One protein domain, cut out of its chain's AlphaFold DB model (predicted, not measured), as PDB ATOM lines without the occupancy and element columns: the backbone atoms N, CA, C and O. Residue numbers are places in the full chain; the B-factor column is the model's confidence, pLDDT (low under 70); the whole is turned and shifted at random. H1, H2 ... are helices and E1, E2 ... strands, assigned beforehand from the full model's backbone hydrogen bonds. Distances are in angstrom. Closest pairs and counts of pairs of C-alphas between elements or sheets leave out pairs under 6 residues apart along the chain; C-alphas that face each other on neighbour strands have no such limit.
ATOM      1  N   LYS A   2       5.074   0.732 -28.241       64.56
ATOM      2  CA  LYS A   2       5.455   1.518 -27.043       64.56
ATOM      3  C   LYS A   2       4.294   2.355 -26.479       64.56
ATOM      4  O   LYS A   2       4.049   2.321 -25.282       64.56
ATOM      5  N   SER A   3       3.512   2.987 -27.352       65.50
ATOM      6  CA  SER A   3       2.383   3.848 -26.975       65.50
ATOM      7  C   SER A   3       1.250   3.097 -26.267       65.50
ATOM      8  O   SER A   3       0.661   3.615 -25.328       65.50
ATOM      9  N   VAL A   4       0.991   1.843 -26.661       74.38
ATOM     10  CA  VAL A   4      -0.025   0.985 -26.022       74.38
ATOM     11  C   VAL A   4       0.397   0.614 -24.601       74.38
ATOM     12  O   VAL A   4      -0.412   0.672 -23.683       74.38
ATOM     13  N   LYS A   5       1.686   0.312 -24.388       73.31
ATOM     14  CA  LYS A   5       2.225   0.048 -23.046       73.31
ATOM     15  C   LYS A   5       2.097   1.278 -22.143       73.31
ATOM     16  O   LYS A   5       1.666   1.143 -21.006       73.31
ATOM     17  N   CYS A   6       2.397   2.472 -22.663       77.25
ATOM     18  CA  CYS A   6       2.223   3.721 -21.919       77.25
ATOM     19  C   CYS A   6       0.754   3.979 -21.552       77.25
ATOM     20  O   CYS A   6       0.473   4.352 -20.418       77.25
ATOM     21  N   ALA A   7      -0.179   3.729 -22.475       79.81
ATOM     22  CA  ALA A   7      -1.608   3.905 -22.223       79.81
ATOM     23  C   ALA A   7      -2.130   2.957 -21.129       79.81
ATOM     24  O   ALA A   7      -2.869   3.384 -20.244       79.81
ATOM     25  N   VAL A   8      -1.696   1.692 -21.136       83.31
ATOM     26  CA  VAL A   8      -2.072   0.703 -20.110       83.31
ATOM     27  C   VAL A   8      -1.516   1.081 -18.734       83.31
ATOM     28  O   VAL A   8      -2.229   0.978 -17.735       83.31
ATOM     29  N   VAL A   9      -0.273   1.567 -18.671       85.12
ATOM     30  CA  VAL A   9       0.343   2.041 -17.420       85.12
ATOM     31  C   VAL A   9      -0.379   3.282 -16.889       85.12
ATOM     32  O   VAL A   9      -0.687   3.355 -15.703       85.12
ATOM     33  N   ALA A  10      -0.717   4.235 -17.759       79.81
ATOM     34  CA  ALA A  10      -1.463   5.423 -17.359       79.81
ATOM     35  C   ALA A  10      -2.859   5.067 -16.823       79.81
ATOM     36  O   ALA A  10      -3.252   5.560 -15.769       79.81
ATOM     37  N   ALA A  11      -3.580   4.167 -17.501       80.75
ATOM     38  CA  ALA A  11      -4.916   3.738 -17.093       80.75
ATOM     39  C   ALA A  11      -4.915   2.980 -15.756       80.75
ATOM     40  O   ALA A  11      -5.787   3.204 -14.918       80.75
ATOM     41  N   THR A  12      -3.921   2.119 -15.523       79.19
ATOM     42  CA  THR A  12      -3.788   1.396 -14.247       79.19
ATOM     43  C   THR A  12      -3.437   2.335 -13.096       79.19
ATOM     44  O   THR A  12      -4.066   2.251 -12.044       79.19
ATOM     45  N   LEU A  13      -2.517   3.283 -13.293       77.00
ATOM     46  CA  LEU A  13      -2.186   4.282 -12.269       77.00
ATOM     47  C   LEU A  13      -3.383   5.181 -11.919       77.00
ATOM     48  O   LEU A  13      -3.620   5.445 -10.741       77.00
ATOM     49  N   PHE A  14      -4.167   5.604 -12.917       76.81
ATOM     50  CA  PHE A  14      -5.384   6.398 -12.698       76.81
ATOM     51  C   PHE A  14      -6.500   5.602 -12.008       76.81
ATOM     52  O   PHE A  14      -7.213   6.133 -11.159       76.81
ATOM     53  N   GLY A  15      -6.661   4.322 -12.347       73.31
ATOM     54  CA  GLY A  15      -7.639   3.455 -11.686       73.31
ATOM     55  C   GLY A  15      -7.309   3.219 -10.209       73.31
ATOM     56  O   GLY A  15      -8.200   3.252  -9.362       73.31
ATOM     57  N   VAL A  16      -6.027   3.039  -9.880       67.81
ATOM     58  CA  VAL A  16      -5.569   2.816  -8.497       67.81
ATOM     59  C   VAL A  16      -5.730   4.068  -7.633       67.81
ATOM     60  O   VAL A  16      -6.123   3.953  -6.474       67.81
ATOM     61  N   SER A  17      -5.487   5.266  -8.173       63.41
ATOM     62  CA  SER A  17      -5.676   6.510  -7.416       63.41
ATOM     63  C   SER A  17      -7.145   6.763  -7.062       63.41
ATOM     64  O   SER A  17      -7.432   7.189  -5.945       63.41
ATOM     65  N   LEU A  18      -8.082   6.411  -7.947       61.03
ATOM     66  CA  LEU A  18      -9.529   6.493  -7.693       61.03
ATOM     67  C   LEU A  18     -10.036   5.438  -6.692       61.03
ATOM     68  O   LEU A  18     -11.041   5.664  -6.024       61.03
ATOM     69  N   ALA A  19      -9.339   4.308  -6.563       59.44
ATOM     70  CA  ALA A  19      -9.665   3.244  -5.613       59.44
ATOM     71  C   ALA A  19      -9.082   3.475  -4.208       59.44
ATOM     72  O   ALA A  19      -9.265   2.636  -3.322       59.44
ATOM     73  N   THR A  20      -8.384   4.595  -3.975       59.16
ATOM     74  CA  THR A  20      -7.948   4.954  -2.625       59.16
ATOM     75  C   THR A  20      -9.178   5.222  -1.760       59.16
ATOM     76  O   THR A  20      -9.838   6.255  -1.843       59.16
ATOM     77  N   THR A  21      -9.526   4.235  -0.933       60.25
ATOM     78  CA  THR A  21     -10.553   4.366   0.103       60.25
ATOM     79  C   THR A  21     -10.305   5.642   0.898       60.25
ATOM     80  O   THR A  21      -9.140   5.903   1.220       60.25
ATOM     81  N   PRO A  22     -11.353   6.409   1.259       55.88
ATOM     82  CA  PRO A  22     -11.171   7.588   2.087       55.88
ATOM     83  C   PRO A  22     -10.410   7.144   3.326       55.88
ATOM     84  O   PRO A  22     -10.864   6.243   4.038       55.88
ATOM     85  N   ALA A  23      -9.220   7.713   3.533       56.81
ATOM     86  CA  ALA A  23      -8.432   7.455   4.722       56.81
ATOM     87  C   ALA A  23      -9.361   7.701   5.909       56.81
ATOM     88  O   ALA A  23      -9.784   8.833   6.151       56.81
ATOM     89  N   ILE A  24      -9.775   6.622   6.576       58.16
ATOM     90  CA  ILE A  24     -10.705   6.704   7.694       58.16
ATOM     91  C   ILE A  24      -9.996   7.574   8.718       58.16
ATOM     92  O   ILE A  24      -8.963   7.172   9.255       58.16
ATOM     93  N   ALA A  25     -10.495   8.796   8.908       60.75
ATOM     94  CA  ALA A  25      -9.870   9.779   9.771       60.75
ATOM     95  C   ALA A  25      -9.945   9.278  11.216       60.75
ATOM     96  O   ALA A  25     -10.926   9.500  11.926       60.75
ATOM     97  N   GLY A  26      -8.918   8.540  11.629       70.62
ATOM     98  CA  GLY A  26      -8.812   8.021  12.978       70.62
ATOM     99  C   GLY A  26      -8.348   9.073  13.976       70.62
ATOM    100  O   GLY A  26      -7.883  10.170  13.640       70.62
ATOM    101  N   CYS A  27      -8.483   8.718  15.242       79.75
ATOM    102  CA  CYS A  27      -8.281   9.583  16.383       79.75
ATOM    103  C   CYS A  27      -7.203   9.037  17.298       79.75
ATOM    104  O   CYS A  27      -7.316   7.908  17.765       79.75
ATOM    105  N   TYR A  28      -6.224   9.872  17.638       83.06
ATOM    106  CA  TYR A  28      -5.404   9.610  18.812       83.06
ATOM    107  C   TYR A  28      -6.212   9.906  20.071       83.06
ATOM    108  O   TYR A  28      -6.792  10.988  20.183       83.06
ATOM    109  N   ARG A  29      -6.262   8.949  20.995       86.62
ATOM    110  CA  ARG A  29      -6.987   9.051  22.263       86.62
ATOM    111  C   ARG A  29      -6.181   8.402  23.384       86.62
ATOM    112  O   ARG A  29      -5.557   7.366  23.163       86.62
ATOM    113  N   MET A  30      -6.246   8.985  24.571       86.44
ATOM    114  CA  MET A  30      -5.708   8.440  25.807       86.44
ATOM    115  C   MET A  30      -6.426   7.131  26.158       86.44
ATOM    116  O   MET A  30      -7.647   7.104  26.334       86.44
ATOM    117  N   GLY A  31      -5.668   6.043  26.193       83.12
ATOM    118  CA  GLY A  31      -6.044   4.751  26.755       83.12
ATOM    119  C   GLY A  31      -5.202   4.439  27.991       83.12
ATOM    120  O   GLY A  31      -4.427   5.276  28.449       83.12
ATOM    121  N   GLU A  32      -5.333   3.219  28.511       83.38
ATOM    122  CA  GLU A  32      -4.680   2.789  29.759       83.38
ATOM    123  C   GLU A  32      -3.152   2.924  29.729       83.38
ATOM    124  O   GLU A  32      -2.533   3.226  30.742       83.38
ATOM    125  N   THR A  33      -2.544   2.752  28.554       89.50
ATOM    126  CA  THR A  33      -1.086   2.785  28.363       89.50
ATOM    127  C   THR A  33      -0.593   4.024  27.610       89.50
ATOM    128  O   THR A  33       0.553   4.058  27.169       89.50
ATOM    129  N   GLY A  34      -1.439   5.049  27.438       87.81
ATOM    130  CA  GLY A  34      -1.093   6.293  26.736       87.81
ATOM    131  C   GLY A  34      -1.928   6.554  25.481       87.81
ATOM    132  O   GLY A  34      -3.035   6.037  25.331       87.81
ATOM    133  N   TYR A  35      -1.426   7.400  24.577       86.81
ATOM    134  CA  TYR A  35      -2.160   7.801  23.373       86.81
ATOM    135  C   TYR A  35      -2.057   6.764  22.255       86.81
ATOM    136  O   TYR A  35      -0.983   6.532  21.707       86.81
ATOM    137  N   HIS A  36      -3.204   6.228  21.840       85.75
ATOM    138  CA  HIS A  36      -3.308   5.242  20.761       85.75
ATOM    139  C   HIS A  36      -4.194   5.742  19.632       85.75
ATOM    140  O   HIS A  36      -5.114   6.530  19.864       85.75
ATOM    141  N   TRP A  37      -3.920   5.277  18.414       81.38
ATOM    142  CA  TRP A  37      -4.742   5.577  17.247       81.38
ATOM    143  C   TRP A  37      -5.933   4.619  17.164       81.38
ATOM    144  O   TRP A  37      -5.769   3.402  17.180       81.38
ATOM    145  N   TYR A  38      -7.131   5.174  17.026       78.88
ATOM    146  CA  TYR A  38      -8.379   4.430  16.888       78.88
ATOM    147  C   TYR A  38      -9.101   4.833  15.606       78.88
ATOM    148  O   TYR A  38      -9.143   6.009  15.252       78.88
ATOM    149  N   ARG A  39      -9.751   3.871  14.937       76.00
ATOM    150  CA  ARG A  39     -10.592   4.148  13.753       76.00
ATOM    151  C   ARG A  39     -11.828   4.984  14.072       76.00
ATOM    152  O   ARG A  39     -12.361   5.630  13.178       76.00
ATOM    153  N   SER A  40     -12.294   4.950  15.314       74.38
ATOM    154  CA  SER A  40     -13.481   5.666  15.767       74.38
ATOM    155  C   SER A  40     -13.151   6.556  16.958       74.38
ATOM    156  O   SER A  40     -12.285   6.254  17.780       74.38
ATOM    157  N   CYS A  41     -13.856   7.679  17.039       77.50
ATOM    158  CA  CYS A  41     -13.791   8.575  18.178       77.50
ATOM    159  C   CYS A  41     -14.943   8.238  19.124       77.50
ATOM    160  O   CYS A  41     -16.102   8.204  18.713       77.50
ATOM    161  N   VAL A  42     -14.630   7.957  20.386       78.56
ATOM    162  CA  VAL A  42     -15.616   7.690  21.439       78.56
ATOM    163  C   VAL A  42     -15.123   8.226  22.778       78.56
ATOM    164  O   VAL A  42     -13.949   8.081  23.126       78.56
ATOM    165  N   GLY A  43     -16.037   8.850  23.521       79.19
ATOM    166  CA  GLY A  43     -15.777   9.422  24.840       79.19
ATOM    167  C   GLY A  43     -15.580  10.947  24.852       79.19
ATOM    168  O   GLY A  43     -15.699  11.604  23.814       79.19
ATOM    169  N   PRO A  44     -15.327  11.514  26.041       81.62
ATOM    170  CA  PRO A  44     -15.226  12.954  26.274       81.62
ATOM    171  C   PRO A  44     -13.960  13.596  25.686       81.62
ATOM    172  O   PRO A  44     -12.949  12.939  25.444       81.62
ATOM    173  N   SER A  45     -14.007  14.921  25.500       78.50
ATOM    174  CA  SER A  45     -12.973  15.729  24.831       78.50
ATOM    175  C   SER A  45     -11.588  15.666  25.480       78.50
ATOM    176  O   SER A  45     -10.595  15.791  24.775       78.50
ATOM    177  N   PHE A  46     -11.510  15.474  26.801       84.06
ATOM    178  CA  PHE A  46     -10.239  15.454  27.537       84.06
ATOM    179  C   PHE A  46      -9.389  14.210  27.250       84.06
ATOM    180  O   PHE A  46      -8.208  14.190  27.573       84.06
ATOM    181  N   LEU A  47      -9.977  13.171  26.649       85.19
ATOM    182  CA  LEU A  47      -9.236  11.981  26.235       85.19
ATOM    183  C   LEU A  47      -8.417  12.218  24.962       85.19
ATOM    184  O   LEU A  47      -7.671  11.335  24.555       85.19
ATOM    185  N   TYR A  48      -8.579  13.352  24.289       85.00
ATOM    186  CA  TYR A  48      -7.914  13.632  23.021       85.00
ATOM    187  C   TYR A  48      -6.750  14.609  23.230       85.00
ATOM    188  O   TYR A  48      -6.839  15.476  24.101       85.00
ATOM    189  N   PRO A  49      -5.671  14.504  22.429       83.31
ATOM    190  CA  PRO A  49      -4.562  15.450  22.475       83.31
ATOM    191  C   PRO A  49      -5.038  16.895  22.314       83.31
ATOM    192  O   PRO A  49      -6.044  17.151  21.641       83.31
ATOM    193  N   HIS A  50      -4.274  17.841  22.871       74.75
ATOM    194  CA  HIS A  50      -4.528  19.270  22.694       74.75
ATOM    195  C   HIS A  50      -4.775  19.578  21.208       74.75
ATOM    196  O   HIS A  50      -4.036  19.128  20.336       74.75
ATOM    197  N   HIS A  51      -5.853  20.318  20.937       73.38
ATOM    198  CA  HIS A  51      -6.359  20.678  19.605       73.38
ATOM    199  C   HIS A  51      -7.164  19.619  18.846       73.38
ATOM    200  O   HIS A  51      -7.662  19.952  17.776       73.38
ATOM    201  N   ARG A  52      -7.392  18.405  19.362       74.38
ATOM    202  CA  ARG A  52      -8.321  17.451  18.728       74.38
ATOM    203  C   ARG A  52      -9.625  17.307  19.508       74.38
ATOM    204  O   ARG A  52      -9.636  17.228  20.732       74.38
ATOM    205  N   ARG A  53     -10.748  17.258  18.788       75.81
ATOM    206  CA  ARG A  53     -12.085  16.992  19.337       75.81
ATOM    207  C   ARG A  53     -12.747  15.842  18.593       75.81
ATOM    208  O   ARG A  53     -12.677  15.765  17.368       75.81
ATOM    209  N   CYS A  54     -13.438  14.986  19.340       78.31
ATOM    210  CA  CYS A  54     -14.322  13.978  18.773       78.31
ATOM    211  C   CYS A  54     -15.644  14.625  18.356       78.31
ATOM    212  O   CYS A  54     -16.448  15.019  19.201       78.31
ATOM    213  N   ALA A  55     -15.875  14.732  17.050       75.88
ATOM    214  CA  ALA A  55     -17.183  15.036  16.498       75.88
ATOM    215  C   ALA A  55     -17.866  13.701  16.184       75.88
ATOM    216  O   ALA A  55     -17.541  13.059  15.190       75.88
ATOM    217  N   ARG A  56     -18.808  13.278  17.036       66.69
ATOM    218  CA  ARG A  56     -19.488  11.964  16.974       66.69
ATOM    219  C   ARG A  56     -19.942  11.531  15.569       66.69
ATOM    220  O   ARG A  56     -19.905  10.346  15.272       66.69
ATOM    221  N   HIS A  57     -20.330  12.478  14.714       64.50
ATOM    222  CA  HIS A  57     -20.797  12.218  13.345       64.50
ATOM    223  C   HIS A  57     -19.740  12.418  12.251       64.50
ATOM    224  O   HIS A  57     -19.962  12.039  11.106       64.50
ATOM    225  N   HIS A  58     -18.600  13.027  12.573       66.56
ATOM    226  CA  HIS A  58     -17.618  13.468  11.580       66.56
ATOM    227  C   HIS A  58     -16.174  13.053  11.896       66.56
ATOM    228  O   HIS A  58     -15.255  13.506  11.217       66.56
ATOM    229  N   GLY A  59     -15.969  12.219  12.918       72.94
ATOM    230  CA  GLY A  59     -14.650  11.752  13.343       72.94
ATOM    231  C   GLY A  59     -13.873  12.788  14.157       72.94
ATOM    232  O   GLY A  59     -14.447  13.703  14.754       72.94
ATOM    233  N   CYS A  60     -12.548  12.635  14.217       75.94
ATOM    234  CA  CYS A  60     -11.708  13.644  14.858       75.94
ATOM    235  C   CYS A  60     -11.532  14.857  13.972       75.94
ATOM    236  O   CYS A  60     -11.102  14.747  12.826       75.94
ATOM    237  N   ARG A  61     -11.761  16.024  14.560       74.56
ATOM    238  CA  ARG A  61     -11.428  17.299  13.940       74.56
ATOM    239  C   ARG A  61     -10.430  18.045  14.798       74.56
ATOM    240  O   ARG A  61     -10.422  17.912  16.025       74.56
ATOM    241  N   TYR A  62      -9.598  18.823  14.126       69.25
ATOM    242  CA  TYR A  62      -8.832  19.854  14.793       69.25
ATOM    243  C   TYR A  62      -9.787  20.977  15.210       69.25
ATOM    244  O   TYR A  62     -10.747  21.264  14.491       69.25
ATOM    245  N   ARG A  63      -9.580  21.528  16.406       66.44
ATOM    246  CA  ARG A  63     -10.248  22.753  16.851       66.44
ATOM    247  C   ARG A  63      -9.509  23.957  16.293       66.44
ATOM    248  O   ARG A  63      -8.265  23.946  16.408       66.44
TER     249      ARG A  63
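This is residues 2 to 63 of the 63 residues of an uncharacterized protein of Rhodoblastus acidophilus (UniProt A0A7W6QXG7). Picture a long helical arm, H1, that stands free and leads through a thin link into a small compact head made of two separate strand hairpins, E1 with E2 and E3 with E4. In the head, a loop of residues 39 to 51 runs from one hairpin to the other, while residues 2 to 22, which are H1 and the first part of the link after it, stick out from the head and give the whole its rod-like outline. The printed part has 62 residues, with one named helix and four named strands in the order H1, E1, E2, E3, E4; each hairpin is a two-stranded antiparallel sheet, and the class is mixed, helices and strands. The whole is extended, with a radius of gyration of the C-alphas of 19.0 A and spans of 58 by 25 by 16 A.

Find C-alpha 2 at (5.455, 1.518, -27.043); from there helix H1, residues 2 to 18, runs 25.0 A to C-alpha 18 at (-9.529, 6.493, -7.693). Go on to C-alpha 27 at (-8.281, 9.583, 16.383), where strand E1, residues 27 to 31, begins and covers 11.7 A. Strand E2, residues 34 to 38, covers 12.4 A. Further along you reach strand E3, residues 52 to 55, 9.5 A long, and then strand E4, residues 59 to 62, 10.1 A long, which ends at C-alpha 62 at (-8.832, 19.854, 14.793).

Begin at H1, where every O i to N i+4 pair is within hydrogen-bond range; it is apart from E2, E3 and E4. Next look at the hairpin E1 and E2, antiparallel neighbours at 141 degrees: N 29 and O 36 are within hydrogen-bond range at 2.9 A, and N 27 and O 38 at 2.8 A. The C-alphas of Tyr 28 and Trp 37 face each other at 4.4 A. E2 is apart from both E3 and E4. The hairpin E3 and E4 is antiparallel at 142 degrees, with N 53 and O 61 at 2.9 A, within hydrogen-bond range; C-alphas 52 and 62 face each other at 4.6 A. Return to Cys 27 in E1: its C-alpha is 5.5 A from that of Cys 60, the closest C-alphas of E1 and E4, and 7.8 A from that of Cys 54, the closest of E1 and E3.

The two C-alphas farthest apart are those of Lys 2 and Phe 46, 58.5 A. Residues 2 to 22, of which 2 to 18 belong to H1, stand free; the body without them has 41 residues and spans 25 by 19 by 14 A. The printed part has no cut, and it ends at residue 63, the chain's last. The link from E2 to E3 is long, with 13 residues. The mean pLDDT of the printed part is 75.0; look for values under 70 at residues 2 to 3, 16 to 25, 56 to 58 and 62 to 63.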